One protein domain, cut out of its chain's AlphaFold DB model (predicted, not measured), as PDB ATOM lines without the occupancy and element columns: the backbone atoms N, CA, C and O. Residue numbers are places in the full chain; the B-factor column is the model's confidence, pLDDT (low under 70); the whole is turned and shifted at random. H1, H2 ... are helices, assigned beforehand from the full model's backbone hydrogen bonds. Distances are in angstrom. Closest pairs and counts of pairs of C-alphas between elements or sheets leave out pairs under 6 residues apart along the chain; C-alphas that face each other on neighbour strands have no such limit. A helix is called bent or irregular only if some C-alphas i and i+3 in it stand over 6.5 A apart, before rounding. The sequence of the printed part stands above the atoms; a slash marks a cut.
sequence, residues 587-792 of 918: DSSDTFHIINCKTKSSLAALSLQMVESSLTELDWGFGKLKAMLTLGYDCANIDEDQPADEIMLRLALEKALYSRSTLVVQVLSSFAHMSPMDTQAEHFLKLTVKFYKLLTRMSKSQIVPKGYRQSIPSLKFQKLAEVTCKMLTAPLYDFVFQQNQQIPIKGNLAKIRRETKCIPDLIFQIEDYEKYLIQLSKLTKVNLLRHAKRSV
ATOM      1  N   ASP A 587     -10.944  -4.090 -34.936       64.50
ATOM      2  CA  ASP A 587     -10.268  -2.779 -35.008       64.50
ATOM      3  C   ASP A 587     -11.153  -1.690 -35.676       64.50
ATOM      4  O   ASP A 587     -11.040  -0.492 -35.377       64.50
ATOM      5  N   SER A 588     -12.078  -2.100 -36.561       76.88
ATOM      6  CA  SER A 588     -13.019  -1.243 -37.307       76.88
ATOM      7  C   SER A 588     -14.333  -1.947 -37.670       76.88
ATOM      8  O   SER A 588     -14.355  -3.166 -37.774       76.88
ATOM      9  N   SER A 589     -15.400  -1.180 -37.929       82.62
ATOM     10  CA  SER A 589     -16.673  -1.690 -38.475       82.62
ATOM     11  C   SER A 589     -16.543  -2.100 -39.949       82.62
ATOM     12  O   SER A 589     -15.954  -1.368 -40.755       82.62
ATOM     13  N   ASP A 590     -17.154  -3.231 -40.311       76.50
ATOM     14  CA  ASP A 590     -17.256  -3.719 -41.693       76.50
ATOM     15  C   ASP A 590     -18.202  -2.858 -42.544       76.50
ATOM     16  O   ASP A 590     -17.901  -2.533 -43.692       76.50
ATOM     17  N   THR A 591     -19.327  -2.427 -41.966       83.19
ATOM     18  CA  THR A 591     -20.339  -1.587 -42.628       83.19
ATOM     19  C   THR A 591     -19.841  -0.157 -42.875       83.19
ATOM     20  O   THR A 591     -20.252   0.493 -43.842       83.19
ATOM     21  N   PHE A 592     -18.977   0.351 -41.988       87.00
ATOM     22  CA  PHE A 592     -18.450   1.716 -42.003       87.00
ATOM     23  C   PHE A 592     -16.993   1.767 -41.509       87.00
ATOM     24  O   PHE A 592     -16.737   2.094 -40.350       87.00
ATOM     25  N   HIS A 593     -16.012   1.555 -42.397       86.75
ATOM     26  CA  HIS A 593     -14.580   1.556 -42.037       86.75
ATOM     27  C   HIS A 593     -14.068   2.886 -41.433       86.75
ATOM     28  O   HIS A 593     -13.003   2.938 -40.805       86.75
ATOM     29  N   ILE A 594     -14.814   3.987 -41.585       88.88
ATOM     30  CA  ILE A 594     -14.574   5.247 -40.864       88.88
ATOM     31  C   ILE A 594     -14.677   5.092 -39.332       88.88
ATOM     32  O   ILE A 594     -14.045   5.862 -38.603       88.88
ATOM     33  N   ILE A 595     -15.438   4.107 -38.839       89.75
ATOM     34  CA  ILE A 595     -15.634   3.785 -37.424       89.75
ATOM     35  C   ILE A 595     -14.575   2.760 -36.999       89.75
ATOM     36  O   ILE A 595     -14.571   1.620 -37.455       89.75
ATOM     37  N   ASN A 596     -13.662   3.176 -36.125       88.31
ATOM     38  CA  ASN A 596     -12.560   2.366 -35.608       88.31
ATOM     39  C   ASN A 596     -12.185   2.785 -34.181       88.31
ATOM     40  O   ASN A 596     -12.700   3.779 -33.653       88.31
ATOM     41  N   CYS A 597     -11.258   2.052 -33.563       85.25
ATOM     42  CA  CYS A 597     -10.770   2.290 -32.201       85.25
ATOM     43  C   CYS A 597     -10.378   3.760 -31.900       85.25
ATOM     44  O   CYS A 597     -10.612   4.235 -30.787       85.25
ATOM     45  N   LYS A 598      -9.867   4.513 -32.888       86.69
ATOM     46  CA  LYS A 598      -9.423   5.919 -32.745       86.69
ATOM     47  C   LYS A 598     -10.520   6.938 -33.055       86.69
ATOM     48  O   LYS A 598     -10.495   8.043 -32.514       86.69
ATOM     49  N   THR A 599     -11.476   6.609 -33.924       89.31
ATOM     50  CA  THR A 599     -12.551   7.532 -34.332       89.31
ATOM     51  C   THR A 599     -13.818   7.397 -33.494       89.31
ATOM     52  O   THR A 599     -14.525   8.397 -33.347       89.31
ATOM     53  N   LYS A 600     -14.097   6.221 -32.902       89.06
ATOM     54  CA  LYS A 600     -15.404   5.887 -32.299       89.06
ATOM     55  C   LYS A 600     -15.932   6.927 -31.304       89.06
ATOM     56  O   LYS A 600     -17.081   7.345 -31.409       89.06
ATOM     57  N   SER A 601     -15.078   7.458 -30.427       89.38
ATOM     58  CA  SER A 601     -15.452   8.532 -29.488       89.38
ATOM     59  C   SER A 601     -15.839   9.854 -30.185       89.38
ATOM     60  O   SER A 601     -16.811  10.502 -29.798       89.38
ATOM     61  N   SER A 602     -15.132  10.247 -31.251       91.56
ATOM     62  CA  SER A 602     -15.408  11.481 -32.009       91.56
ATOM     63  C   SER A 602     -16.712  11.394 -32.809       91.56
ATOM     64  O   SER A 602     -17.450  12.375 -32.910       91.56
ATOM     65  N   LEU A 603     -17.010  10.206 -33.346       92.94
ATOM     66  CA  LEU A 603     -18.238   9.934 -34.093       92.94
ATOM     67  C   LEU A 603     -19.449   9.806 -33.155       92.94
ATOM     68  O   LEU A 603     -20.486  10.396 -33.438       92.94
ATOM     69  N   ALA A 604     -19.301   9.175 -31.986       92.00
ATOM     70  CA  ALA A 604     -20.345   9.144 -30.957       92.00
ATOM     71  C   ALA A 604     -20.745  10.559 -30.487       92.00
ATOM     72  O   ALA A 604     -21.930  10.889 -30.413       92.00
ATOM     73  N   ALA A 605     -19.764  11.442 -30.265       93.06
ATOM     74  CA  ALA A 605     -20.025  12.850 -29.957       93.06
ATOM     75  C   ALA A 605     -20.717  13.610 -31.111       93.06
ATOM     76  O   ALA A 605     -21.467  14.553 -30.856       93.06
ATOM     77  N   LEU A 606     -20.495  13.212 -32.371       94.81
ATOM     78  CA  LEU A 606     -21.212  13.770 -33.520       94.81
ATOM     79  C   LEU A 606     -22.664  13.278 -33.578       94.81
ATOM     80  O   LEU A 606     -23.546  14.108 -33.769       94.81
ATOM     81  N   SER A 607     -22.936  11.985 -33.377       95.19
ATOM     82  CA  SER A 607     -24.313  11.464 -33.369       95.19
ATOM     83  C   SER A 607     -25.176  12.163 -32.314       95.19
ATOM     84  O   SER A 607     -26.282  12.604 -32.625       95.19
ATOM     85  N   LEU A 608     -24.650  12.372 -31.098       94.88
ATOM     86  CA  LEU A 608     -25.337  13.160 -30.066       94.88
ATOM     87  C   LEU A 608     -25.537  14.628 -30.492       94.88
ATOM     88  O   LEU A 608     -26.610  15.187 -30.277       94.88
ATOM     89  N   GLN A 609     -24.559  15.253 -31.156       95.62
ATOM     90  CA  GLN A 609     -24.725  16.606 -31.705       95.62
ATOM     91  C   GLN A 609     -25.824  16.675 -32.786       95.62
ATOM     92  O   GLN A 609     -26.579  17.647 -32.818       95.62
ATOM     93  N   MET A 610     -25.951  15.659 -33.646       94.94
ATOM     94  CA  MET A 610     -27.015  15.616 -34.658       94.94
ATOM     95  C   MET A 610     -28.392  15.371 -34.032       94.94
ATOM     96  O   MET A 610     -29.360  16.011 -34.441       94.94
ATOM     97  N   VAL A 611     -28.479  14.555 -32.973       96.44
ATOM     98  CA  VAL A 611     -29.697  14.457 -32.147       96.44
ATOM     99  C   VAL A 611     -30.048  15.811 -31.522       96.44
ATOM    100  O   VAL A 611     -31.219  16.171 -31.499       96.44
ATOM    101  N   GLU A 612     -29.077  16.607 -31.067       96.50
ATOM    102  CA  GLU A 612     -29.352  17.941 -30.513       96.50
ATOM    103  C   GLU A 612     -29.896  18.938 -31.559       96.50
ATOM    104  O   GLU A 612     -30.796  19.721 -31.237       96.50
ATOM    105  N   SER A 613     -29.430  18.868 -32.815       94.81
ATOM    106  CA  SER A 613     -30.030  19.615 -33.937       94.81
ATOM    107  C   SER A 613     -31.459  19.142 -34.211       94.81
ATOM    108  O   SER A 613     -32.400  19.933 -34.155       94.81
ATOM    109  N   SER A 614     -31.637  17.827 -34.373       95.38
ATOM    110  CA  SER A 614     -32.928  17.188 -34.647       95.38
ATOM    111  C   SER A 614     -33.970  17.486 -33.561       95.38
ATOM    112  O   SER A 614     -35.108  17.819 -33.875       95.38
ATOM    113  N   LEU A 615     -33.589  17.492 -32.278       96.56
ATOM    114  CA  LEU A 615     -34.464  17.910 -31.173       96.56
ATOM    115  C   LEU A 615     -34.866  19.390 -31.249       96.56
ATOM    116  O   LEU A 615     -35.980  19.733 -30.865       96.56
ATOM    117  N   THR A 616     -33.987  20.261 -31.747       95.94
ATOM    118  CA  THR A 616     -34.273  21.697 -31.917       95.94
ATOM    119  C   THR A 616     -35.237  21.929 -33.087       95.94
ATOM    120  O   THR A 616     -36.203  22.680 -32.958       95.94
ATOM    121  N   GLU A 617     -35.031  21.221 -34.199       93.62
ATOM    122  CA  GLU A 617     -35.935  21.194 -35.358       93.62
ATOM    123  C   GLU A 617     -37.317  20.628 -34.991       93.62
ATOM    124  O   GLU A 617     -38.344  21.189 -35.376       93.62
ATOM    125  N   LEU A 618     -37.349  19.541 -34.210       95.50
ATOM    126  CA  LEU A 618     -38.577  18.915 -33.720       95.50
ATOM    127  C   LEU A 618     -39.344  19.830 -32.754       95.50
ATOM    128  O   LEU A 618     -40.567  19.874 -32.849       95.50
ATOM    129  N   ASP A 619     -38.678  20.571 -31.860       94.94
ATOM    130  CA  ASP A 619     -39.357  21.499 -30.937       94.94
ATOM    131  C   ASP A 619     -39.991  22.684 -31.684       94.94
ATOM    132  O   ASP A 619     -41.146  23.032 -31.425       94.94
ATOM    133  N   TRP A 620     -39.278  23.244 -32.673       95.06
ATOM    134  CA  TRP A 620     -39.789  24.305 -33.549       95.06
ATOM    135  C   TRP A 620     -40.952  23.822 -34.426       95.06
ATOM    136  O   TRP A 620     -42.020  24.441 -34.448       95.06
ATOM    137  N   GLY A 621     -40.782  22.687 -35.113       93.62
ATOM    138  CA  GLY A 621     -41.812  22.114 -35.979       93.62
ATOM    139  C   GLY A 621     -43.052  21.680 -35.193       93.62
ATOM    140  O   GLY A 621     -44.177  21.892 -35.643       93.62
ATOM    141  N   PHE A 622     -42.863  21.160 -33.976       93.50
ATOM    142  CA  PHE A 622     -43.952  20.900 -33.040       93.50
ATOM    143  C   PHE A 622     -44.623  22.191 -32.546       93.50
ATOM    144  O   PHE A 622     -45.844  22.221 -32.410       93.50
ATOM    145  N   GLY A 623     -43.867  23.272 -32.329       93.00
ATOM    146  CA  GLY A 623     -44.420  24.601 -32.053       93.00
ATOM    147  C   GLY A 623     -45.376  25.066 -33.156       93.00
ATOM    148  O   GLY A 623     -46.503  25.468 -32.857       93.00
ATOM    149  N   LYS A 624     -44.980  24.911 -34.429       91.94
ATOM    150  CA  LYS A 624     -45.851  25.188 -35.583       91.94
ATOM    151  C   LYS A 624     -47.080  24.271 -35.617       91.94
ATOM    152  O   LYS A 624     -48.189  24.770 -35.787       91.94
ATOM    153  N   LEU A 625     -46.913  22.960 -35.406       90.69
ATOM    154  CA  LEU A 625     -48.041  22.019 -35.355       90.69
ATOM    155  C   LEU A 625     -49.036  22.381 -34.240       90.69
ATOM    156  O   LEU A 625     -50.241  22.360 -34.474       90.69
ATOM    157  N   LYS A 626     -48.553  22.762 -33.048       89.50
ATOM    158  CA  LYS A 626     -49.416  23.204 -31.944       89.50
ATOM    159  C   LYS A 626     -50.205  24.462 -32.325       89.50
ATOM    160  O   LYS A 626     -51.396  24.505 -32.049       89.50
ATOM    161  N   ALA A 627     -49.581  25.446 -32.978       88.00
ATOM    162  CA  ALA A 627     -50.281  26.650 -33.431       88.00
ATOM    163  C   ALA A 627     -51.406  26.326 -34.436       88.00
ATOM    164  O   ALA A 627     -52.525  26.801 -34.265       88.00
ATOM    165  N   MET A 628     -51.145  25.445 -35.412       86.81
ATOM    166  CA  MET A 628     -52.166  24.966 -36.363       86.81
ATOM    167  C   MET A 628     -53.299  24.178 -35.681       86.81
ATOM    168  O   MET A 628     -54.435  24.207 -36.147       86.81
ATOM    169  N   LEU A 629     -53.011  23.469 -34.583       82.12
ATOM    170  CA  LEU A 629     -54.034  22.792 -33.779       82.12
ATOM    171  C   LEU A 629     -54.871  23.781 -32.956       82.12
ATOM    172  O   LEU A 629     -56.079  23.604 -32.890       82.12
ATOM    173  N   THR A 630     -54.262  24.813 -32.361       81.75
ATOM    174  CA  THR A 630     -54.989  25.857 -31.615       81.75
ATOM    175  C   THR A 630     -55.959  26.610 -32.524       81.75
ATOM    176  O   THR A 630     -57.156  26.576 -32.256       81.75
ATOM    177  N   LEU A 631     -55.480  27.135 -33.658       77.44
ATOM    178  CA  LEU A 631     -56.332  27.795 -34.659       77.44
ATOM    179  C   LEU A 631     -57.468  26.881 -35.151       77.44
ATOM    180  O   LEU A 631     -58.590  27.332 -35.343       77.44
ATOM    181  N   GLY A 632     -57.202  25.576 -35.299       70.25
ATOM    182  CA  GLY A 632     -58.218  24.586 -35.664       70.25
ATOM    183  C   GLY A 632     -59.296  24.330 -34.601       70.25
ATOM    184  O   GLY A 632     -60.348  23.807 -34.950       70.25
ATOM    185  N   TYR A 633     -59.071  24.682 -33.329       70.06
ATOM    186  CA  TYR A 633     -60.124  24.686 -32.305       70.06
ATOM    187  C   TYR A 633     -60.886  26.009 -32.301       70.06
ATOM    188  O   TYR A 633     -62.111  25.991 -32.227       70.06
ATOM    189  N   ASP A 634     -60.186  27.135 -32.444       59.69
ATOM    190  CA  ASP A 634     -60.803  28.463 -32.458       59.69
ATOM    191  C   ASP A 634     -61.772  28.599 -33.651       59.69
ATOM    192  O   ASP A 634     -62.950  28.917 -33.461       59.69
ATOM    193  N   CYS A 635     -61.325  28.219 -34.858       54.03
ATOM    194  CA  CYS A 635     -62.149  28.201 -36.070       54.03
ATOM    195  C   CYS A 635     -63.302  27.185 -36.026       54.03
ATOM    196  O   CYS A 635     -64.302  27.408 -36.692       54.03
ATOM    197  N   ALA A 636     -63.231  26.112 -35.227       52.88
ATOM    198  CA  ALA A 636     -64.300  25.103 -35.148       52.88
ATOM    199  C   ALA A 636     -65.598  25.603 -34.471       52.88
ATOM    200  O   ALA A 636     -66.548  24.836 -34.317       52.88
ATOM    201  N   ASN A 637     -65.637  26.876 -34.063       51.12
ATOM    202  CA  ASN A 637     -66.830  27.580 -33.585       51.12
ATOM    203  C   ASN A 637     -67.460  28.480 -34.674       51.12
ATOM    204  O   ASN A 637     -68.425  29.191 -34.396       51.12
ATOM    205  N   ILE A 638     -66.909  28.469 -35.893       50.91
ATOM    206  CA  ILE A 638     -67.376  29.198 -37.077       50.91
ATOM    207  C   ILE A 638     -67.629  28.165 -38.185       50.91
ATOM    208  O   ILE A 638     -66.817  27.269 -38.401       50.91
ATOM    209  N   ASP A 639     -68.760  28.277 -38.879       45.12
ATOM    210  CA  ASP A 639     -69.253  27.279 -39.845       45.12
ATOM    211  C   ASP A 639     -68.601  27.432 -41.242       45.12
ATOM    212  O   ASP A 639     -69.282  27.471 -42.264       45.12
ATOM    213  N   GLU A 640     -67.269  27.584 -41.290       52.97
ATOM    214  CA  GLU A 640     -66.480  27.623 -42.531       52.97
ATOM    215  C   GLU A 640     -65.601  26.369 -42.674       52.97
ATOM    216  O   GLU A 640     -64.779  26.054 -41.808       52.97
ATOM    217  N   ASP A 641     -65.740  25.664 -43.803       56.78
ATOM    218  CA  ASP A 641     -64.932  24.488 -44.146       56.78
ATOM    219  C   ASP A 641     -63.434  24.843 -44.236       56.78
ATOM    220  O   ASP A 641     -62.967  25.442 -45.210       56.78
ATOM    221  N   GLN A 642     -62.655  24.433 -43.226       60.88
ATOM    222  CA  GLN A 642     -61.204  24.642 -43.195       60.88
ATOM    223  C   GLN A 642     -60.550  24.004 -44.443       60.88
ATOM    224  O   GLN A 642     -60.738  22.805 -44.680       60.88
ATOM    225  N   PRO A 643     -59.765  24.754 -45.246       70.12
ATOM    226  CA  PRO A 643     -59.341  24.308 -46.571       70.12
ATOM    227  C   PRO A 643     -58.540  23.003 -46.514       70.12
ATOM    228  O   PRO A 643     -57.597  22.857 -45.729       70.12
ATOM    229  N   ALA A 644     -58.898  22.056 -47.386       70.94
ATOM    230  CA  ALA A 644     -58.382  20.686 -47.364       70.94
ATOM    231  C   ALA A 644     -56.842  20.602 -47.411       70.94
ATOM    232  O   ALA A 644     -56.252  19.727 -46.772       70.94
ATOM    233  N   ASP A 645     -56.187  21.543 -48.097       76.00
ATOM    234  CA  ASP A 645     -54.726  21.645 -48.164       76.00
ATOM    235  C   ASP A 645     -54.077  21.948 -46.805       76.00
ATOM    236  O   ASP A 645     -53.005  21.418 -46.507       76.00
ATOM    237  N   GLU A 646     -54.719  22.738 -45.935       78.75
ATOM    238  CA  GLU A 646     -54.206  23.005 -44.585       78.75
ATOM    239  C   GLU A 646     -54.317  21.755 -43.701       78.75
ATOM    240  O   GLU A 646     -53.371  21.405 -42.988       78.75
ATOM    241  N   ILE A 647     -55.437  21.032 -43.796       80.25
ATOM    242  CA  ILE A 647     -55.646  19.759 -43.091       80.25
ATOM    243  C   ILE A 647     -54.615  18.718 -43.561       80.25
ATOM    244  O   ILE A 647     -53.990  18.045 -42.733       80.25
ATOM    245  N   MET A 648     -54.379  18.623 -44.873       84.19
ATOM    246  CA  MET A 648     -53.356  17.755 -45.460       84.19
ATOM    247  C   MET A 648     -51.947  18.137 -44.983       84.19
ATOM    248  O   MET A 648     -51.188  17.262 -44.556       84.19
ATOM    249  N   LEU A 649     -51.604  19.429 -44.985       86.19
ATOM    250  CA  LEU A 649     -50.310  19.933 -44.515       86.19
ATOM    251  C   LEU A 649     -50.093  19.657 -43.019       86.19
ATOM    252  O   LEU A 649     -49.001  19.236 -42.626       86.19
ATOM    253  N   ARG A 650     -51.131  19.828 -42.189       87.25
ATOM    254  CA  ARG A 650     -51.123  19.512 -40.750       87.25
ATOM    255  C   ARG A 650     -50.808  18.035 -40.510       87.25
ATOM    256  O   ARG A 650     -49.900  17.718 -39.740       87.25
ATOM    257  N   LEU A 651     -51.504  17.135 -41.210       87.44
ATOM    258  CA  LEU A 651     -51.308  15.683 -41.102       87.44
ATOM    259  C   LEU A 651     -49.948  15.227 -41.657       87.44
ATOM    260  O   LEU A 651     -49.319  14.327 -41.093       87.44
ATOM    261  N   ALA A 652     -49.456  15.857 -42.727       90.12
ATOM    262  CA  ALA A 652     -48.122  15.600 -43.267       90.12
ATOM    263  C   ALA A 652     -47.016  16.013 -42.278       90.12
ATOM    264  O   ALA A 652     -46.088  15.236 -42.034       90.12
ATOM    265  N   LEU A 653     -47.147  17.193 -41.655       91.62
ATOM    266  CA  LEU A 653     -46.234  17.684 -40.621       91.62
ATOM    267  C   LEU A 653     -46.242  16.772 -39.384       91.62
ATOM    268  O   LEU A 653     -45.178  16.368 -38.918       91.62
ATOM    269  N   GLU A 654     -47.418  16.379 -38.891       91.62
ATOM    270  CA  GLU A 654     -47.564  15.433 -37.775       91.62
ATOM    271  C   GLU A 654     -46.868  14.088 -38.071       91.62
ATOM    272  O   GLU A 654     -46.022  13.620 -37.299       91.62
ATOM    273  N   LYS A 655     -47.158  13.494 -39.238       91.94
ATOM    274  CA  LYS A 655     -46.547  12.243 -39.718       91.94
ATOM    275  C   LYS A 655     -45.021  12.342 -39.794       91.94
ATOM    276  O   LYS A 655     -44.339  11.372 -39.438       91.94
ATOM    277  N   ALA A 656     -44.487  13.478 -40.246       93.00
ATOM    278  CA  ALA A 656     -43.051  13.731 -40.327       93.00
ATOM    279  C   ALA A 656     -42.413  13.862 -38.933       93.00
ATOM    280  O   ALA A 656     -41.447  13.153 -38.641       93.00
ATOM    281  N   LEU A 657     -42.987  14.687 -38.049       94.69
ATOM    282  CA  LEU A 657     -42.484  14.915 -36.689       94.69
ATOM    283  C   LEU A 657     -42.434  13.621 -35.869       94.69
ATOM    284  O   LEU A 657     -41.408  13.334 -35.251       94.69
ATOM    285  N   TYR A 658     -43.485  12.794 -35.894       95.12
ATOM    286  CA  TYR A 658     -43.492  11.527 -35.152       95.12
ATOM    287  C   TYR A 658     -42.587  10.459 -35.783       95.12
ATOM    288  O   TYR A 658     -41.977   9.672 -35.055       95.12
ATOM    289  N   SER A 659     -42.408  10.459 -37.110       93.56
ATOM    290  CA  SER A 659     -41.441   9.562 -37.763       93.56
ATOM    291  C   SER A 659     -39.991   9.951 -37.423       93.56
ATOM    292  O   SER A 659     -39.228   9.091 -36.990       93.56
ATOM    293  N   ARG A 660     -39.626  11.242 -37.496       94.69
ATOM    294  CA  ARG A 660     -38.295  11.746 -37.091       94.69
ATOM    295  C   ARG A 660     -38.048  11.571 -35.586       94.69
ATOM    296  O   ARG A 660     -36.956  11.168 -35.198       94.69
ATOM    297  N   SER A 661     -39.073  11.753 -34.751       96.12
ATOM    298  CA  SER A 661     -38.998  11.436 -33.314       96.12
ATOM    299  C   SER A 661     -38.725   9.950 -33.069       96.12
ATOM    300  O   SER A 661     -37.933   9.626 -32.193       96.12
ATOM    301  N   THR A 662     -39.306   9.042 -33.861       96.06
ATOM    302  CA  THR A 662     -39.052   7.593 -33.734       96.06
ATOM    303  C   THR A 662     -37.589   7.254 -34.052       96.06
ATOM    304  O   THR A 662     -36.975   6.490 -33.311       96.06
ATOM    305  N   LEU A 663     -36.987   7.891 -35.065       95.75
ATOM    306  CA  LEU A 663     -35.550   7.754 -35.349       95.75
ATOM    307  C   LEU A 663     -34.686   8.278 -34.185       95.75
ATOM    308  O   LEU A 663     -33.691   7.651 -33.827       95.75
ATOM    309  N   VAL A 664     -35.087   9.375 -33.527       96.81
ATOM    310  CA  VAL A 664     -34.410   9.872 -32.311       96.81
ATOM    311  C   VAL A 664     -34.507   8.871 -31.149       96.81
ATOM    312  O   VAL A 664     -33.504   8.664 -30.467       96.81
ATOM    313  N   VAL A 665     -35.649   8.188 -30.955       96.50
ATOM    314  CA  VAL A 665     -35.759   7.075 -29.984       96.50
ATOM    315  C   VAL A 665     -34.729   5.985 -30.297       96.50
ATOM    316  O   VAL A 665     -34.049   5.511 -29.391       96.50
ATOM    317  N   GLN A 666     -34.597   5.598 -31.568       95.00
ATOM    318  CA  GLN A 666     -33.694   4.526 -31.993       95.00
ATOM    319  C   GLN A 666     -32.213   4.897 -31.816       95.00
ATOM    320  O   GLN A 666     -31.449   4.087 -31.298       95.00
ATOM    321  N   VAL A 667     -31.809   6.132 -32.140       95.25
ATOM    322  CA  VAL A 667     -30.442   6.615 -31.861       95.25
ATOM    323  C   VAL A 667     -30.166   6.624 -30.354       95.25
ATOM    324  O   VAL A 667     -29.163   6.067 -29.911       95.25
ATOM    325  N   LEU A 668     -31.058   7.208 -29.546       95.00
ATOM    326  CA  LEU A 668     -30.886   7.257 -28.088       95.00
ATOM    327  C   LEU A 668     -30.917   5.856 -27.445       95.00
ATOM    328  O   LEU A 668     -30.243   5.641 -26.440       95.00
ATOM    329  N   SER A 669     -31.627   4.894 -28.042       93.88
ATOM    330  CA  SER A 669     -31.579   3.474 -27.671       93.88
ATOM    331  C   SER A 669     -30.168   2.903 -27.837       93.88
ATOM    332  O   SER A 669     -29.642   2.328 -26.887       93.88
ATOM    333  N   SER A 670     -29.506   3.096 -28.984       92.56
ATOM    334  CA  SER A 670     -28.118   2.630 -29.174       92.56
ATOM    335  C   SER A 670     -27.164   3.247 -28.136       92.56
ATOM    336  O   SER A 670     -26.316   2.551 -27.577       92.56
ATOM    337  N   PHE A 671     -27.375   4.522 -27.780       91.38
ATOM    338  CA  PHE A 671     -26.624   5.195 -26.711       91.38
ATOM    339  C   PHE A 671     -26.923   4.687 -25.291       91.38
ATOM    340  O   PHE A 671     -26.036   4.750 -24.442       91.38
ATOM    341  N   ALA A 672     -28.115   4.152 -25.015       89.12
ATOM    342  CA  ALA A 672     -28.408   3.512 -23.732       89.12
ATOM    343  C   ALA A 672     -27.655   2.176 -23.577       89.12
ATOM    344  O   ALA A 672     -27.113   1.901 -22.508       89.12
ATOM    345  N   HIS A 673     -27.576   1.375 -24.645       85.44
ATOM    346  CA  HIS A 673     -26.921   0.060 -24.623       85.44
ATOM    347  C   HIS A 673     -25.385   0.148 -24.638       85.44
ATOM    348  O   HIS A 673     -24.730  -0.628 -23.952       85.44
ATOM    349  N   MET A 674     -24.793   1.108 -25.364       81.81
ATOM    350  CA  MET A 674     -23.326   1.252 -25.461       81.81
ATOM    351  C   MET A 674     -22.643   1.809 -24.192       81.81
ATOM    352  O   MET A 674     -21.421   1.919 -24.164       81.81
ATOM    353  N   SER A 675     -23.421   2.218 -23.178       70.19
ATOM    354  CA  SER A 675     -22.971   2.773 -21.887       70.19
ATOM    355  C   SER A 675     -21.824   3.813 -21.998       70.19
ATOM    356  O   SER A 675     -20.696   3.567 -21.560       70.19
ATOM    357  N   PRO A 676     -22.070   4.990 -22.615       69.75
ATOM    358  CA  PRO A 676     -21.028   5.952 -22.974       69.75
ATOM    359  C   PRO A 676     -20.255   6.502 -21.764       69.75
ATOM    360  O   PRO A 676     -20.818   6.803 -20.713       69.75
ATOM    361  N   MET A 677     -18.949   6.717 -21.937       68.44
ATOM    362  CA  MET A 677     -18.068   7.180 -20.860       68.44
ATOM    363  C   MET A 677     -18.144   8.702 -20.630       68.44
ATOM    364  O   MET A 677     -18.317   9.502 -21.553       68.44
ATOM    365  N   ASP A 678     -17.980   9.100 -19.368       70.31
ATOM    366  CA  ASP A 678     -17.832  10.476 -18.877       70.31
ATOM    367  C   ASP A 678     -18.673  11.569 -19.571       70.31
ATOM    368  O   ASP A 678     -19.883  11.676 -19.333       70.31
ATOM    369  N   THR A 679     -18.061  12.454 -20.359       77.00
ATOM    370  CA  THR A 679     -18.736  13.651 -20.886       77.00
ATOM    371  C   THR A 679     -19.855  13.306 -21.867       77.00
ATOM    372  O   THR A 679     -20.839  14.041 -21.951       77.00
ATOM    373  N   GLN A 680     -19.758  12.159 -22.548       81.25
ATOM    374  CA  GLN A 680     -20.770  11.696 -23.496       81.25
ATOM    375  C   GLN A 680     -22.032  11.209 -22.778       81.25
ATOM    376  O   GLN A 680     -23.126  11.546 -23.218       81.25
ATOM    377  N   ALA A 681     -21.916  10.547 -21.620       83.62
ATOM    378  CA  ALA A 681     -23.078  10.218 -20.788       83.62
ATOM    379  C   ALA A 681     -23.775  11.457 -20.198       83.62
ATOM    380  O   ALA A 681     -24.998  11.466 -20.071       83.62
ATOM    381  N   GLU A 682     -23.036  12.520 -19.847       85.00
ATOM    382  CA  GLU A 682     -23.667  13.771 -19.390       85.00
ATOM    383  C   GLU A 682     -24.400  14.490 -20.542       85.00
ATOM    384  O   GLU A 682     -25.468  15.062 -20.323       85.00
ATOM    385  N   HIS A 683     -23.867  14.445 -21.770       90.00
ATOM    386  CA  HIS A 683     -24.545  14.980 -22.959       90.00
ATOM    387  C   HIS A 683     -25.779  14.147 -23.318       90.00
ATOM    388  O   HIS A 683     -26.875  14.699 -23.362       90.00
ATOM    389  N   PHE A 684     -25.626  12.826 -23.449       92.50
ATOM    390  CA  PHE A 684     -26.706  11.864 -23.687       92.50
ATOM    391  C   PHE A 684     -27.881  12.067 -22.727       92.50
ATOM    392  O   PHE A 684     -28.985  12.360 -23.177       92.50
ATOM    393  N   LEU A 685     -27.652  12.028 -21.408       90.19
ATOM    394  CA  LEU A 685     -28.727  12.198 -20.426       90.19
ATOM    395  C   LEU A 685     -29.421  13.566 -20.535       90.19
ATOM    396  O   LEU A 685     -30.637  13.637 -20.370       90.19
ATOM    397  N   LYS A 686     -28.699  14.646 -20.868       92.44
ATOM    398  CA  LYS A 686     -29.311  15.965 -21.121       92.44
ATOM    399  C   LYS A 686     -30.179  15.977 -22.380       92.44
ATOM    400  O   LYS A 686     -31.233  16.612 -22.362       92.44
ATOM    401  N   LEU A 687     -29.772  15.298 -23.453       94.69
ATOM    402  CA  LEU A 687     -30.582  15.171 -24.670       94.69
ATOM    403  C   LEU A 687     -31.819  14.308 -24.423       94.69
ATOM    404  O   LEU A 687     -32.916  14.707 -24.796       94.69
ATOM    405  N   THR A 688     -31.674  13.201 -23.701       94.75
ATOM    406  CA  THR A 688     -32.788  12.349 -23.275       94.75
ATOM    407  C   THR A 688     -33.778  13.128 -22.394       94.75
ATOM    408  O   THR A 688     -34.980  13.094 -22.649       94.75
ATOM    409  N   VAL A 689     -33.301  13.941 -21.441       95.06
ATOM    410  CA  VAL A 689     -34.136  14.875 -20.651       95.06
ATOM    411  C   VAL A 689     -34.872  15.890 -21.538       95.06
ATOM    412  O   VAL A 689     -36.066  16.119 -21.334       95.06
ATOM    413  N   LYS A 690     -34.196  16.506 -22.522       96.12
ATOM    414  CA  LYS A 690     -34.844  17.398 -23.507       96.12
ATOM    415  C   LYS A 690     -35.915  16.652 -24.311       96.12
ATOM    416  O   LYS A 690     -36.993  17.193 -24.540       96.12
ATOM    417  N   PHE A 691     -35.639  15.411 -24.705       97.56
ATOM    418  CA  PHE A 691     -36.538  14.613 -25.527       97.56
ATOM    419  C   PHE A 691     -37.794  14.177 -24.769       97.56
ATOM    420  O   PHE A 691     -38.887  14.396 -25.281       97.56
ATOM    421  N   TYR A 692     -37.697  13.689 -23.524       97.31
ATOM    422  CA  TYR A 692     -38.898  13.409 -22.721       97.31
ATOM    423  C   TYR A 692     -39.706  14.684 -22.416       97.31
ATOM    424  O   TYR A 692     -40.935  14.628 -22.437       97.31
ATOM    425  N   LYS A 693     -39.069  15.858 -22.250       96.44
ATOM    426  CA  LYS A 693     -39.776  17.159 -22.170       96.44
ATOM    427  C   LYS A 693     -40.582  17.455 -23.449       96.44
ATOM    428  O   LYS A 693     -41.724  17.911 -23.359       96.44
ATOM    429  N   LEU A 694     -40.037  17.146 -24.628       96.25
ATOM    430  CA  LEU A 694     -40.725  17.303 -25.916       96.25
ATOM    431  C   LEU A 694     -41.825  16.247 -26.139       96.25
ATOM    432  O   LEU A 694     -42.952  16.612 -26.465       96.25
ATOM    433  N   LEU A 695     -41.560  14.964 -25.881       96.44
ATOM    434  CA  LEU A 695     -42.559  13.885 -25.935       96.44
ATOM    435  C   LEU A 695     -43.737  14.144 -24.980       96.44
ATOM    436  O   LEU A 695     -44.895  13.880 -25.311       96.44
ATOM    437  N   THR A 696     -43.458  14.732 -23.816       96.00
ATOM    438  CA  THR A 696     -44.470  15.203 -22.864       96.00
ATOM    439  C   THR A 696     -45.300  16.348 -23.448       96.00
ATOM    440  O   THR A 696     -46.525  16.316 -23.351       96.00
ATOM    441  N   ARG A 697     -44.678  17.346 -24.098       94.44
ATOM    442  CA  ARG A 697     -45.393  18.428 -24.810       94.44
ATOM    443  C   ARG A 697     -46.268  17.887 -25.949       94.44
ATOM    444  O   ARG A 697     -47.422  18.297 -26.060       94.44
ATOM    445  N   MET A 698     -45.761  16.932 -26.733       93.44
ATOM    446  CA  MET A 698     -46.516  16.244 -27.787       93.44
ATOM    447  C   MET A 698     -47.728  15.499 -27.211       93.44
ATOM    448  O   MET A 698     -48.848  15.701 -27.676       93.44
ATOM    449  N   SER A 699     -47.535  14.721 -26.143       93.19
ATOM    450  CA  SER A 699     -48.618  13.981 -25.475       93.19
ATOM    451  C   SER A 699     -49.673  14.911 -24.869       93.19
ATOM    452  O   SER A 699     -50.865  14.650 -25.001       93.19
ATOM    453  N   LYS A 700     -49.251  16.040 -24.280       92.38
ATOM    454  CA  LYS A 700     -50.149  17.101 -23.793       92.38
ATOM    455  C   LYS A 700     -51.014  17.678 -24.921       92.38
ATOM    456  O   LYS A 700     -52.196  17.887 -24.701       92.38
ATOM    457  N   SER A 701     -50.466  17.890 -26.123       87.88
ATOM    458  CA  SER A 701     -51.230  18.425 -27.270       87.88
ATOM    459  C   SER A 701     -52.183  17.436 -27.950       87.88
ATOM    460  O   SER A 701     -53.049  17.862 -28.705       87.88
ATOM    461  N   GLN A 702     -52.036  16.132 -27.694       87.69
ATOM    462  CA  GLN A 702     -52.977  15.107 -28.160       87.69
ATOM    463  C   GLN A 702     -54.216  14.995 -27.246       87.69
ATOM    464  O   GLN A 702     -55.183  14.329 -27.607       87.69
ATOM    465  N   ILE A 703     -54.202  15.645 -26.075       88.56
ATOM    466  CA  ILE A 703     -55.361  15.777 -25.186       88.56
ATOM    467  C   ILE A 703     -56.078  17.082 -25.531       88.56
ATOM    468  O   ILE A 703     -55.495  18.163 -25.454       88.56
ATOM    469  N   VAL A 704     -57.344  16.970 -25.917       83.25
ATOM    470  CA  VAL A 704     -58.135  18.101 -26.419       83.25
ATOM    471  C   VAL A 704     -58.710  18.937 -25.251       83.25
ATOM    472  O   VAL A 704     -59.039  18.363 -24.207       83.25
ATOM    473  N   PRO A 705     -58.844  20.279 -25.370       81.44
ATOM    474  CA  PRO A 705     -59.527  21.104 -24.369       81.44
ATOM    475  C   PRO A 705     -60.966  20.655 -24.062       81.44
ATOM    476  O   PRO A 705     -61.649  20.049 -24.890       81.44
ATOM    477  N   LYS A 706     -61.452  20.987 -22.857       75.94
ATOM    478  CA  LYS A 706     -62.825  20.671 -22.422       75.94
ATOM    479  C   LYS A 706     -63.850  21.299 -23.375       75.94
ATOM    480  O   LYS A 706     -63.747  22.479 -23.678       75.94
ATOM    481  N   GLY A 707     -64.853  20.518 -23.779       70.25
ATOM    482  CA  GLY A 707     -65.928  20.930 -24.693       70.25
ATOM    483  C   GLY A 707     -65.830  20.286 -26.078       70.25
ATOM    484  O   GLY A 707     -66.853  19.961 -26.672       70.25
ATOM    485  N   TYR A 708     -64.618  19.998 -26.551       75.38
ATOM    486  CA  TYR A 708     -64.381  19.393 -27.863       75.38
ATOM    487  C   TYR A 708     -64.319  17.856 -27.798       75.38
ATOM    488  O   TYR A 708     -64.011  17.253 -26.766       75.38
ATOM    489  N   ARG A 709     -64.579  17.195 -28.933       77.56
ATOM    490  CA  ARG A 709     -64.532  15.729 -29.056       77.56
ATOM    491  C   ARG A 709     -63.085  15.231 -29.143       77.56
ATOM    492  O   ARG A 709     -62.399  15.491 -30.126       77.56
ATOM    493  N   GLN A 710     -62.647  14.444 -28.158       86.50
ATOM    494  CA  GLN A 710     -61.349  13.761 -28.199       86.50
ATOM    495  C   GLN A 710     -61.253  12.831 -29.423       86.50
ATOM    496  O   GLN A 710     -62.079  11.934 -29.606       86.50
ATOM    497  N   SER A 711     -60.211  13.020 -30.233       81.44
ATOM    498  CA  SER A 711     -59.847  12.145 -31.351       81.44
ATOM    499  C   SER A 711     -58.964  10.975 -30.896       81.44
ATOM    500  O   SER A 711     -58.324  11.024 -29.843       81.44
ATOM    501  N   ILE A 712     -58.922   9.902 -31.691       85.81
ATOM    502  CA  ILE A 712     -57.976   8.795 -31.487       85.81
ATOM    503  C   ILE A 712     -56.586   9.253 -31.978       85.81
ATOM    504  O   ILE A 712     -56.507   9.770 -33.094       85.81
ATOM    505  N   PRO A 713     -55.490   9.059 -31.213       87.38
ATOM    506  CA  PRO A 713     -54.156   9.491 -31.624       87.38
ATOM    507  C   PRO A 713     -53.703   8.752 -32.882       87.38
ATOM    508  O   PRO A 713     -53.969   7.553 -33.024       87.38
ATOM    509  N   SER A 714     -52.990   9.430 -33.783       88.56
ATOM    510  CA  SER A 714     -52.584   8.828 -35.058       88.56
ATOM    511  C   SER A 714     -51.711   7.582 -34.865       88.56
ATOM    512  O   SER A 714     -50.952   7.460 -33.900       88.56
ATOM    513  N   LEU A 715     -51.762   6.643 -35.817       90.06
ATOM    514  CA  LEU A 715     -50.985   5.397 -35.753       90.06
ATOM    515  C   LEU A 715     -49.467   5.654 -35.618       90.06
ATOM    516  O   LEU A 715     -48.744   4.855 -35.024       90.06
ATOM    517  N   LYS A 716     -48.983   6.803 -36.112       90.75
ATOM    518  CA  LYS A 716     -47.597   7.258 -35.933       90.75
ATOM    519  C   LYS A 716     -47.304   7.707 -34.499       90.75
ATOM    520  O   LYS A 716     -46.246   7.348 -33.988       90.75
ATOM    521  N   PHE A 717     -48.225   8.405 -33.831       93.12
ATOM    522  CA  PHE A 717     -48.100   8.702 -32.400       93.12
ATOM    523  C   PHE A 717     -48.144   7.425 -31.546       93.12
ATOM    524  O   PHE A 717     -47.302   7.237 -30.670       93.12
ATOM    525  N   GLN A 718     -49.074   6.508 -31.843       92.88
ATOM    526  CA  GLN A 718     -49.170   5.219 -31.146       92.88
ATOM    527  C   GLN A 718     -47.864   4.415 -31.272       92.88
ATOM    528  O   GLN A 718     -47.349   3.912 -30.273       92.88
ATOM    529  N   LYS A 719     -47.272   4.363 -32.477       92.69
ATOM    530  CA  LYS A 719     -45.984   3.690 -32.697       92.69
ATOM    531  C   LYS A 719     -44.815   4.399 -32.009       92.69
ATOM    532  O   LYS A 719     -43.940   3.721 -31.477       92.69
ATOM    533  N   LEU A 720     -44.808   5.733 -31.964       95.06
ATOM    534  CA  LEU A 720     -43.810   6.505 -31.217       95.06
ATOM    535  C   LEU A 720     -43.859   6.175 -29.714       95.06
ATOM    536  O   LEU A 720     -42.809   5.940 -29.117       95.06
ATOM    537  N   ALA A 721     -45.052   6.092 -29.116       93.25
ATOM    538  CA  ALA A 721     -45.219   5.695 -27.716       93.25
ATOM    539  C   ALA A 721     -44.749   4.249 -27.461       93.25
ATOM    540  O   ALA A 721     -43.973   4.009 -26.534       93.25
ATOM    541  N   GLU A 722     -45.139   3.303 -28.325       92.62
ATOM    542  CA  GLU A 722     -44.716   1.896 -28.260       92.62
ATOM    543  C   GLU A 722     -43.184   1.751 -28.299       92.62
ATOM    544  O   GLU A 722     -42.594   1.112 -27.423       92.62
ATOM    545  N   VAL A 723     -42.529   2.380 -29.284       92.50
ATOM    546  CA  VAL A 723     -41.073   2.294 -29.480       92.50
ATOM    547  C   VAL A 723     -40.322   3.035 -28.371       92.50
ATOM    548  O   VAL A 723     -39.313   2.521 -27.893       92.50
ATOM    549  N   THR A 724     -40.835   4.173 -27.883       93.81
ATOM    550  CA  THR A 724     -40.257   4.884 -26.723       93.81
ATOM    551  C   THR A 724     -40.242   3.990 -25.488       93.81
ATOM    552  O   THR A 724     -39.185   3.799 -24.888       93.81
ATOM    553  N   CYS A 725     -41.382   3.382 -25.143       90.12
ATOM    554  CA  CYS A 725     -41.489   2.501 -23.981       90.12
ATOM    555  C   CYS A 725     -40.578   1.268 -24.107       90.12
ATOM    556  O   CYS A 725     -39.842   0.941 -23.173       90.12
ATOM    557  N   LYS A 726     -40.604   0.608 -25.274       88.62
ATOM    558  CA  LYS A 726     -39.906  -0.661 -25.513       88.62
ATOM    559  C   LYS A 726     -38.389  -0.508 -25.663       88.62
ATOM    560  O   LYS A 726     -37.659  -1.336 -25.128       88.62
ATOM    561  N   MET A 727     -37.922   0.488 -26.420       89.06
ATOM    562  CA  MET A 727     -36.517   0.581 -26.853       89.06
ATOM    563  C   MET A 727     -35.700   1.643 -26.116       89.06
ATOM    564  O   MET A 727     -34.485   1.507 -26.057       89.06
ATOM    565  N   LEU A 728     -36.325   2.674 -25.536       90.94
ATOM    566  CA  LEU A 728     -35.602   3.737 -24.829       90.94
ATOM    567  C   LEU A 728     -35.856   3.713 -23.319       90.94
ATOM    568  O   LEU A 728     -34.903   3.596 -22.554       90.94
ATOM    569  N   THR A 729     -37.116   3.757 -22.874       90.12
ATOM    570  CA  THR A 729     -37.438   3.812 -21.436       90.12
ATOM    571  C   THR A 729     -36.895   2.592 -20.685       90.12
ATOM    572  O   THR A 729     -36.331   2.739 -19.604       90.12
ATOM    573  N   ALA A 730     -37.010   1.391 -21.262       85.50
ATOM    574  CA  ALA A 730     -36.509   0.169 -20.639       85.50
ATOM    575  C   ALA A 730     -34.967   0.148 -20.470       85.50
ATOM    576  O   ALA A 730     -34.537   0.064 -19.319       85.50
ATOM    577  N   PRO A 731     -34.132   0.284 -21.525       86.81
ATOM    578  CA  PRO A 731     -32.671   0.306 -21.374       86.81
ATOM    579  C   PRO A 731     -32.126   1.504 -20.585       86.81
ATOM    580  O   PRO A 731     -31.053   1.409 -19.995       86.81
ATOM    581  N   LEU A 732     -32.849   2.631 -20.522       86.94
ATOM    582  CA  LEU A 732     -32.455   3.766 -19.678       86.94
ATOM    583  C   LEU A 732     -32.466   3.432 -18.182       86.94
ATOM    584  O   LEU A 732     -31.591   3.917 -17.465       86.94
ATOM    585  N   TYR A 733     -33.411   2.616 -17.703       85.25
ATOM    586  CA  TYR A 733     -33.396   2.161 -16.309       85.25
ATOM    587  C   TYR A 733     -32.183   1.266 -16.034       85.25
ATOM    588  O   TYR A 733     -31.507   1.453 -15.022       85.25
ATOM    589  N   ASP A 734     -31.868   0.363 -16.964       81.69
ATOM    590  CA  ASP A 734     -30.723  -0.545 -16.868       81.69
ATOM    591  C   ASP A 734     -29.388   0.251 -16.876       81.69
ATOM    592  O   ASP A 734     -28.524   0.038 -16.021       81.69
ATOM    593  N   PHE A 735     -29.261   1.270 -17.738       83.31
ATOM    594  CA  PHE A 735     -28.132   2.214 -17.763       83.31
ATOM    595  C   PHE A 735     -28.011   3.045 -16.471       83.31
ATOM    596  O   PHE A 735     -26.925   3.150 -15.897       83.31
ATOM    597  N   VAL A 736     -29.110   3.623 -15.970       80.31
ATOM    598  CA  VAL A 736     -29.117   4.395 -14.709       80.31
ATOM    599  C   VAL A 736     -28.700   3.521 -13.521       80.31
ATOM    600  O   VAL A 736     -27.941   3.973 -12.662       80.31
ATOM    601  N   PHE A 737     -29.138   2.260 -13.488       75.88
ATOM    602  CA  PHE A 737     -28.756   1.303 -12.453       75.88
ATOM    603  C   PHE A 737     -27.250   0.992 -12.479       75.88
ATOM    604  O   PHE A 737     -26.604   1.066 -11.433       75.88
ATOM    605  N   GLN A 738     -26.669   0.743 -13.661       74.31
ATOM    606  CA  GLN A 738     -25.221   0.542 -13.825       74.31
ATOM    607  C   GLN A 738     -24.396   1.751 -13.355       74.31
ATOM    608  O   GLN A 738     -23.372   1.582 -12.694       74.31
ATOM    609  N   GLN A 739     -24.838   2.975 -13.669       68.44
ATOM    610  CA  GLN A 739     -24.148   4.203 -13.254       68.44
ATOM    611  C   GLN A 739     -24.155   4.358 -11.721       68.44
ATOM    612  O   GLN A 739     -23.108   4.610 -11.125       68.44
ATOM    613  N   ASN A 740     -25.309   4.135 -11.078       64.50
ATOM    614  CA  ASN A 740     -25.493   4.322  -9.634       64.50
ATOM    615  C   ASN A 740     -24.664   3.365  -8.752       64.50
ATOM    616  O   ASN A 740     -24.428   3.678  -7.587       64.50
ATOM    617  N   GLN A 741     -24.210   2.214  -9.266       63.69
ATOM    618  CA  GLN A 741     -23.375   1.281  -8.491       63.69
ATOM    619  C   GLN A 741     -21.903   1.720  -8.368       63.69
ATOM    620  O   GLN A 741     -21.187   1.251  -7.485       63.69
ATOM    621  N   GLN A 742     -21.422   2.622  -9.229       59.16
ATOM    622  CA  GLN A 742     -19.997   2.958  -9.331       59.16
ATOM    623  C   GLN A 742     -19.561   4.084  -8.370       59.16
ATOM    624  O   GLN A 742     -19.150   5.160  -8.825       59.16
ATOM    625  N   ILE A 743     -19.628   3.832  -7.058       51.84
ATOM    626  CA  ILE A 743     -19.315   4.798  -5.984       51.84
ATOM    627  C   ILE A 743     -17.909   5.422  -6.169       51.84
ATOM    628  O   ILE A 743     -16.906   4.707  -6.101       51.84
ATOM    629  N   PRO A 744     -17.783   6.753  -6.358       51.47
ATOM    630  CA  PRO A 744     -16.490   7.388  -6.594       51.47
ATOM    631  C   PRO A 744     -15.791   7.808  -5.289       51.47
ATOM    632  O   PRO A 744     -16.077   8.866  -4.733       51.47
ATOM    633  N   ILE A 745     -14.787   7.041  -4.847       53.09
ATOM    634  CA  ILE A 745     -13.931   7.408  -3.692       53.09
ATOM    635  C   ILE A 745     -13.123   8.703  -3.958       53.09
ATOM    636  O   ILE A 745     -12.809   9.439  -3.025       53.09
ATOM    637  N   LYS A 746     -12.857   9.032  -5.232       54.75
ATOM    638  CA  LYS A 746     -12.498  10.371  -5.751       54.75
ATOM    639  C   LYS A 746     -13.087  10.499  -7.165       54.75
ATOM    640  O   LYS A 746     -12.775   9.676  -8.019       54.75
ATOM    641  N   GLY A 747     -13.968  11.477  -7.407       51.84
ATOM    642  CA  GLY A 747     -14.834  11.514  -8.601       51.84
ATOM    643  C   GLY A 747     -14.658  12.724  -9.524       51.84
ATOM    644  O   GLY A 747     -14.483  13.852  -9.069       51.84
ATOM    645  N   ASN A 748     -14.776  12.491 -10.836       61.00
ATOM    646  CA  ASN A 748     -14.839  13.531 -11.869       61.00
ATOM    647  C   ASN A 748     -16.094  14.416 -11.679       61.00
ATOM    648  O   ASN A 748     -17.201  13.902 -11.509       61.00
ATOM    649  N   LEU A 749     -15.949  15.747 -11.763       55.66
ATOM    650  CA  LEU A 749     -17.046  16.714 -11.592       55.66
ATOM    651  C   LEU A 749     -18.230  16.465 -12.546       55.66
ATOM    652  O   LEU A 749     -19.377  16.700 -12.165       55.66
ATOM    653  N   ALA A 750     -17.970  15.973 -13.762       60.06
ATOM    654  CA  ALA A 750     -19.012  15.601 -14.723       60.06
ATOM    655  C   ALA A 750     -19.859  14.411 -14.227       60.06
ATOM    656  O   ALA A 750     -21.088  14.445 -14.298       60.06
ATOM    657  N   LYS A 751     -19.213  13.391 -13.643       66.00
ATOM    658  CA  LYS A 751     -19.880  12.222 -13.049       66.00
ATOM    659  C   LYS A 751     -20.717  12.626 -11.826       66.00
ATOM    660  O   LYS A 751     -21.911  12.343 -11.791       66.00
ATOM    661  N   ILE A 752     -20.159  13.445 -10.928       59.59
ATOM    662  CA  ILE A 752     -20.887  13.996  -9.767       59.59
ATOM    663  C   ILE A 752     -22.136  14.783 -10.212       59.59
ATOM    664  O   ILE A 752     -23.219  14.598  -9.656       59.59
ATOM    665  N   ARG A 753     -22.034  15.642 -11.239       61.44
ATOM    666  CA  ARG A 753     -23.183  16.401 -11.785       61.44
ATOM    667  C   ARG A 753     -24.223  15.519 -12.485       61.44
ATOM    668  O   ARG A 753     -25.405  15.867 -12.494       61.44
ATOM    669  N   ARG A 754     -23.804  14.395 -13.068       65.75
ATOM    670  CA  ARG A 754     -24.701  13.402 -13.672       65.75
ATOM    671  C   ARG A 754     -25.598  12.777 -12.606       65.75
ATOM    672  O   ARG A 754     -26.820  12.887 -12.701       65.75
ATOM    673  N   GLU A 755     -24.974  12.210 -11.581       67.69
ATOM    674  CA  GLU A 755     -25.619  11.486 -10.481       67.69
ATOM    675  C   GLU A 755     -26.512  12.410  -9.640       67.69
ATOM    676  O   GLU A 755     -27.686  12.120  -9.428       67.69
ATOM    677  N   THR A 756     -25.999  13.576  -9.237       68.31
ATOM    678  CA  THR A 756     -26.713  14.492  -8.323       68.31
ATOM    679  C   THR A 756     -27.797  15.353  -8.975       68.31
ATOM    680  O   THR A 756     -28.635  15.900  -8.257       68.31
ATOM    681  N   LYS A 757     -27.802  15.520 -10.308       77.44
ATOM    682  CA  LYS A 757     -28.742  16.434 -10.993       77.44
ATOM    683  C   LYS A 757     -29.406  15.872 -12.249       77.44
ATOM    684  O   LYS A 757     -30.583  16.145 -12.466       77.44
ATOM    685  N   CYS A 758     -28.685  15.134 -13.091       79.44
ATOM    686  CA  CYS A 758     -29.220  14.721 -14.394       79.44
ATOM    687  C   CYS A 758     -30.127  13.486 -14.286       79.44
ATOM    688  O   CYS A 758     -31.172  13.450 -14.930       79.44
ATOM    689  N   ILE A 759     -29.761  12.508 -13.448       84.19
ATOM    690  CA  ILE A 759     -30.563  11.294 -13.231       84.19
ATOM    691  C   ILE A 759     -31.930  11.612 -12.576       84.19
ATOM    692  O   ILE A 759     -32.941  11.143 -13.103       84.19
ATOM    693  N   PRO A 760     -32.032  12.456 -11.522       87.00
ATOM    694  CA  PRO A 760     -33.330  12.818 -10.945       87.00
ATOM    695  C   PRO A 760     -34.262  13.592 -11.894       87.00
ATOM    696  O   PRO A 760     -35.456  13.298 -11.922       87.00
ATOM    697  N   ASP A 761     -33.743  14.539 -12.696       88.50
ATOM    698  CA  ASP A 761     -34.550  15.240 -13.717       88.50
ATOM    699  C   ASP A 761     -35.051  14.238 -14.769       88.50
ATOM    700  O   ASP A 761     -36.238  14.237 -15.076       88.50
ATOM    701  N   LEU A 762     -34.202  13.316 -15.251       90.38
ATOM    702  CA  LEU A 762     -34.617  12.292 -16.218       90.38
ATOM    703  C   LEU A 762     -35.769  11.421 -15.705       90.38
ATOM    704  O   LEU A 762     -36.768  11.285 -16.408       90.38
ATOM    705  N   ILE A 763     -35.659  10.870 -14.492       88.94
ATOM    706  CA  ILE A 763     -36.723  10.035 -13.907       88.94
ATOM    707  C   ILE A 763     -38.033  10.835 -13.818       88.94
ATOM    708  O   ILE A 763     -39.084  10.339 -14.214       88.94
ATOM    709  N   PHE A 764     -37.972  12.099 -13.390       91.56
ATOM    710  CA  PHE A 764     -39.149  12.969 -13.329       91.56
ATOM    711  C   PHE A 764     -39.753  13.285 -14.716       91.56
ATOM    712  O   PHE A 764     -40.975  13.344 -14.842       91.56
ATOM    713  N   GLN A 765     -38.945  13.440 -15.775       94.69
ATOM    714  CA  GLN A 765     -39.481  13.639 -17.135       94.69
ATOM    715  C   GLN A 765     -40.109  12.376 -17.731       94.69
ATOM    716  O   GLN A 765     -41.081  12.486 -18.477       94.69
ATOM    717  N   ILE A 766     -39.576  11.194 -17.411       92.44
ATOM    718  CA  ILE A 766     -40.198   9.916 -17.785       92.44
ATOM    719  C   ILE A 766     -41.562   9.793 -17.088       92.44
ATOM    720  O   ILE A 766     -42.556   9.481 -17.738       92.44
ATOM    721  N   GLU A 767     -41.642  10.137 -15.801       91.38
ATOM    722  CA  GLU A 767     -42.890  10.091 -15.027       91.38
ATOM    723  C   GLU A 767     -43.951  11.103 -15.500       91.38
ATOM    724  O   GLU A 767     -45.127  10.740 -15.580       91.38
ATOM    725  N   ASP A 768     -43.586  12.346 -15.858       92.75
ATOM    726  CA  ASP A 768     -44.565  13.284 -16.441       92.75
ATOM    727  C   ASP A 768     -45.014  12.811 -17.836       92.75
ATOM    728  O   ASP A 768     -46.206  12.866 -18.135       92.75
ATOM    729  N   TYR A 769     -44.120  12.251 -18.662       94.38
ATOM    730  CA  TYR A 769     -44.490  11.652 -19.952       94.38
ATOM    731  C   TYR A 769     -45.496  10.500 -19.791       94.38
ATOM    732  O   TYR A 769     -46.581  10.538 -20.380       94.38
ATOM    733  N   GLU A 770     -45.179   9.511 -18.947       92.25
ATOM    734  CA  GLU A 770     -46.050   8.364 -18.664       92.25
ATOM    735  C   GLU A 770     -47.413   8.819 -18.121       92.25
ATOM    736  O   GLU A 770     -48.453   8.355 -18.592       92.25
ATOM    737  N   LYS A 771     -47.444   9.801 -17.212       93.00
ATOM    738  CA  LYS A 771     -48.678  10.415 -16.689       93.00
ATOM    739  C   LYS A 771     -49.595  10.955 -17.793       93.00
ATOM    740  O   LYS A 771     -50.809  10.745 -17.713       93.00
ATOM    741  N   TYR A 772     -49.065  11.619 -18.824       93.50
ATOM    742  CA  TYR A 772     -49.896  12.103 -19.937       93.50
ATOM    743  C   TYR A 772     -50.296  10.988 -20.912       93.50
ATOM    744  O   TYR A 772     -51.423  11.016 -21.411       93.50
ATOM    745  N   LEU A 773     -49.476   9.942 -21.089       92.25
ATOM    746  CA  LEU A 773     -49.917   8.720 -21.775       92.25
ATOM    747  C   LEU A 773     -51.056   8.006 -21.021       92.25
ATOM    748  O   LEU A 773     -51.987   7.532 -21.672       92.25
ATOM    749  N   ILE A 774     -51.051   7.967 -19.679       91.44
ATOM    750  CA  ILE A 774     -52.167   7.424 -18.874       91.44
ATOM    751  C   ILE A 774     -53.448   8.229 -19.129       91.44
ATOM    752  O   ILE A 774     -54.508   7.640 -19.349       91.44
ATOM    753  N   GLN A 775     -53.371   9.564 -19.094       90.69
ATOM    754  CA  GLN A 775     -54.533  10.434 -19.319       90.69
ATOM    755  C   GLN A 775     -55.115  10.236 -20.724       90.69
ATOM    756  O   GLN A 775     -56.308   9.959 -20.859       90.69
ATOM    757  N   LEU A 776     -54.268  10.277 -21.754       90.38
ATOM    758  CA  LEU A 776     -54.681  10.076 -23.141       90.38
ATOM    759  C   LEU A 776     -55.236   8.660 -23.381       90.38
ATOM    760  O   LEU A 776     -56.260   8.513 -24.045       90.38
ATOM    761  N   SER A 777     -54.638   7.625 -22.778       91.06
ATOM    762  CA  SER A 777     -55.142   6.241 -22.872       91.06
ATOM    763  C   SER A 777     -56.539   6.087 -22.261       91.06
ATOM    764  O   SER A 777     -57.388   5.397 -22.819       91.06
ATOM    765  N   LYS A 778     -56.813   6.762 -21.133       90.50
ATOM    766  CA  LYS A 778     -58.141   6.758 -20.492       90.50
ATOM    767  C   LYS A 778     -59.200   7.469 -21.337       90.50
ATOM    768  O   LYS A 778     -60.314   6.967 -21.439       90.50
ATOM    769  N   LEU A 779     -58.855   8.604 -21.949       88.19
ATOM    770  CA  LEU A 779     -59.778   9.382 -22.788       88.19
ATOM    771  C   LEU A 779     -60.083   8.698 -24.132       88.19
ATOM    772  O   LEU A 779     -61.197   8.802 -24.637       88.19
ATOM    773  N   THR A 780     -59.107   7.990 -24.705       87.81
ATOM    774  CA  THR A 780     -59.190   7.416 -26.065       87.81
ATOM    775  C   THR A 780     -59.493   5.916 -26.089       87.81
ATOM    776  O   THR A 780     -59.753   5.364 -27.154       87.81
ATOM    777  N   LYS A 781     -59.443   5.247 -24.927       87.69
ATOM    778  CA  LYS A 781     -59.512   3.783 -24.737       87.69
ATOM    779  C   LYS A 781     -58.383   2.977 -25.412       87.69
ATOM    780  O   LYS A 781     -58.372   1.753 -25.305       87.69
ATOM    781  N   VAL A 782     -57.403   3.627 -26.045       88.19
ATOM    782  CA  VAL A 782     -56.211   2.978 -26.617       88.19
ATOM    783  C   VAL A 782     -55.139   2.833 -25.535       88.19
ATOM    784  O   VAL A 782     -54.720   3.824 -24.949       88.19
ATOM    785  N   ASN A 783     -54.654   1.616 -25.270       86.75
ATOM    786  CA  ASN A 783     -53.599   1.398 -24.273       86.75
ATOM    787  C   ASN A 783     -52.203   1.729 -24.836       86.75
ATOM    788  O   ASN A 783     -51.496   0.851 -25.334       86.75
ATOM    789  N   LEU A 784     -51.791   2.993 -24.706       88.38
ATOM    790  CA  LEU A 784     -50.483   3.491 -25.159       88.38
ATOM    791  C   LEU A 784     -49.303   2.976 -24.310       88.38
ATOM    792  O   LEU A 784     -48.154   3.081 -24.730       88.38
ATOM    793  N   LEU A 785     -49.577   2.409 -23.130       85.12
ATOM    794  CA  LEU A 785     -48.578   1.957 -22.152       85.12
ATOM    795  C   LEU A 785     -48.425   0.429 -22.100       85.12
ATOM    796  O   LEU A 785     -47.748  -0.092 -21.216       85.12
ATOM    797  N   ARG A 786     -48.981  -0.300 -23.081       79.81
ATOM    798  CA  ARG A 786     -48.899  -1.772 -23.210       79.81
ATOM    799  C   ARG A 786     -47.474  -2.342 -23.088       79.81
ATOM    800  O   ARG A 786     -47.318  -3.503 -22.723       79.81
ATOM    801  N   HIS A 787     -46.454  -1.543 -23.404       78.00
ATOM    802  CA  HIS A 787     -45.043  -1.943 -23.413       78.00
ATOM    803  C   HIS A 787     -44.160  -1.150 -22.430       78.00
ATOM    804  O   HIS A 787     -42.936  -1.202 -22.536       78.00
ATOM    805  N   ALA A 788     -44.747  -0.414 -21.480       77.19
ATOM    806  CA  ALA A 788     -43.992   0.269 -20.432       77.19
ATOM    807  C   ALA A 788     -43.543  -0.722 -19.339       77.19
ATOM    808  O   ALA A 788     -44.364  -1.439 -18.766       77.19
ATOM    809  N   LYS A 789     -42.239  -0.747 -19.016       67.06
ATOM    810  CA  LYS A 789     -41.742  -1.375 -17.776       67.06
ATOM    811  C   LYS A 789     -42.099  -0.463 -16.594       67.06
ATOM    812  O   LYS A 789     -41.880   0.742 -16.671       67.06
ATOM    813  N   ARG A 790     -42.573  -1.029 -15.479       64.62
ATOM    814  CA  ARG A 790     -42.737  -0.287 -14.214       64.62
ATOM    815  C   ARG A 790     -41.367   0.197 -13.721       64.62
ATOM    816  O   ARG A 790     -40.424  -0.590 -13.690       64.62
ATOM    817  N   SER A 791     -41.265   1.466 -13.323       62.22
ATOM    818  CA  SER A 791     -40.023   2.036 -12.780       62.22
ATOM    819  C   SER A 791     -39.578   1.312 -11.507       62.22
ATOM    820  O   SER A 791     -40.311   1.287 -10.520       62.22
ATOM    821  N   VAL A 792     -38.357   0.768 -11.527       59.66
ATOM    822  CA  VAL A 792     -37.693   0.146 -10.362       59.66
ATOM    823  C   VAL A 792     -36.811   1.168  -9.614       59.66
ATOM    824  O   VAL A 792     -36.319   0.916  -8.520       59.66
TER     825      VAL A 792
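This is residues 587 to 792 of the 918 residues of an uncharacterized protein of Zea mays (UniProt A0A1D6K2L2). An elongated up-and-down bundle of five helices, in which the long H1 runs along one side and packs on both H2 and H3; bent H4 packs on the other side of H2, and bent H5 packs with both its arms on H3. H1, H3 and the arm H5b run one way along the bundle, and H2 and both arms of H4 run back the other way. The printed part has 206 residues with five named helices, H1 to H5 in that order along the chain, and no named strand; the class is all helix. The whole is compact, with a radius of gyration of the C-alphas of 19.5 A, and its C-alphas span 67 by 38 by 28 A.

H1, the longest helix, has residues 600 to 637 and measures 55.8 A from C-alpha 600 at (-15.404, 5.887, -32.299) to C-alpha 637 at (-66.830, 27.580, -33.585). It is neither bent nor irregular, but only just: C-alphas 634 and 637 are 6.2 A apart. H2, residues 644 to 673, is 44.0 A long, and H3, residues 678 to 701, is 35.3 A long. H4, residues 715 to 740, was assigned as one helix by its hydrogen bonds but is bent, with C-alphas 726 and 729 6.5 A apart; its arms are H4a, residues 715 to 726, 16.3 A, and H4b, residues 729 to 740, 16.8 A, at a shallow tilt of 28 degrees. H5, residues 749 to 780, was also assigned as one helix by its hydrogen bonds and is bent, with C-alphas 756 and 759 7.0 A apart. Its arms are H5a, residues 749 to 756, 10.4 A, and H5b, residues 759 to 780, 31.6 A, at a steep tilt of 41 degrees; H5b ends at C-alpha 780 at (-59.190, 7.416, -26.065).

H1 and H2 form a helical hairpin and touch, closest at the C-alphas of Leu 618 and Leu 657, 6.3 A apart, at a shallow tilt of 30 degrees. H1 also touches H3, running the same way at a shallow tilt of 13 degrees, with the closest C-alphas those of Glu 612 and Leu 687, 6.6 A. H2 and H3, a second helical hairpin, only just touch, with 3 pairs of C-alphas within 8 A, the closest those of Leu 668 and Thr 688, 7.3 A. With residues 655 to 665 alone, H2 touches H4a at a shallow tilt of 12 degrees, the same way; the closest C-alphas, those of Thr 662 and Leu 720, are 5.5 A apart. H2 and H4b touch through residues 669 to 673 and 731 to 735 alone, closest at the C-alphas of Ala 672 and Leu 732, 5.7 A. H3 touches H5b along 22 pairs of C-alphas within 8 A, closest at those of Thr 696 and Tyr 769, 4.6 A, at a shallow tilt of 23 degrees, the same way. H3 touches H5a with residues 678 to 685 alone, at a steep tilt of 39 degrees; the C-alphas of Glu 682 and Arg 754, the closest, are 5.8 A apart. H4a and H5b are near each other, while H1 is apart from both arms of H4 and both arms of H5. Every O i to N i+4 pair is within hydrogen-bond range in H2, H3, H4a, H5a and H5b; in H1 it is 32 of 34 and in H4b 7 of 8.

The two C-alphas farthest apart are those of Asp 639 and Ile 745, 69.0 A. The printed part has no cut. The link from H3 to H4 is long, 13 residues, and the one from H2 to H3 is tight. The mean pLDDT of the printed part is 83.8; residues under 70 are 587, 634 to 642, 676 to 677, 739 to 756 and 789 to 792.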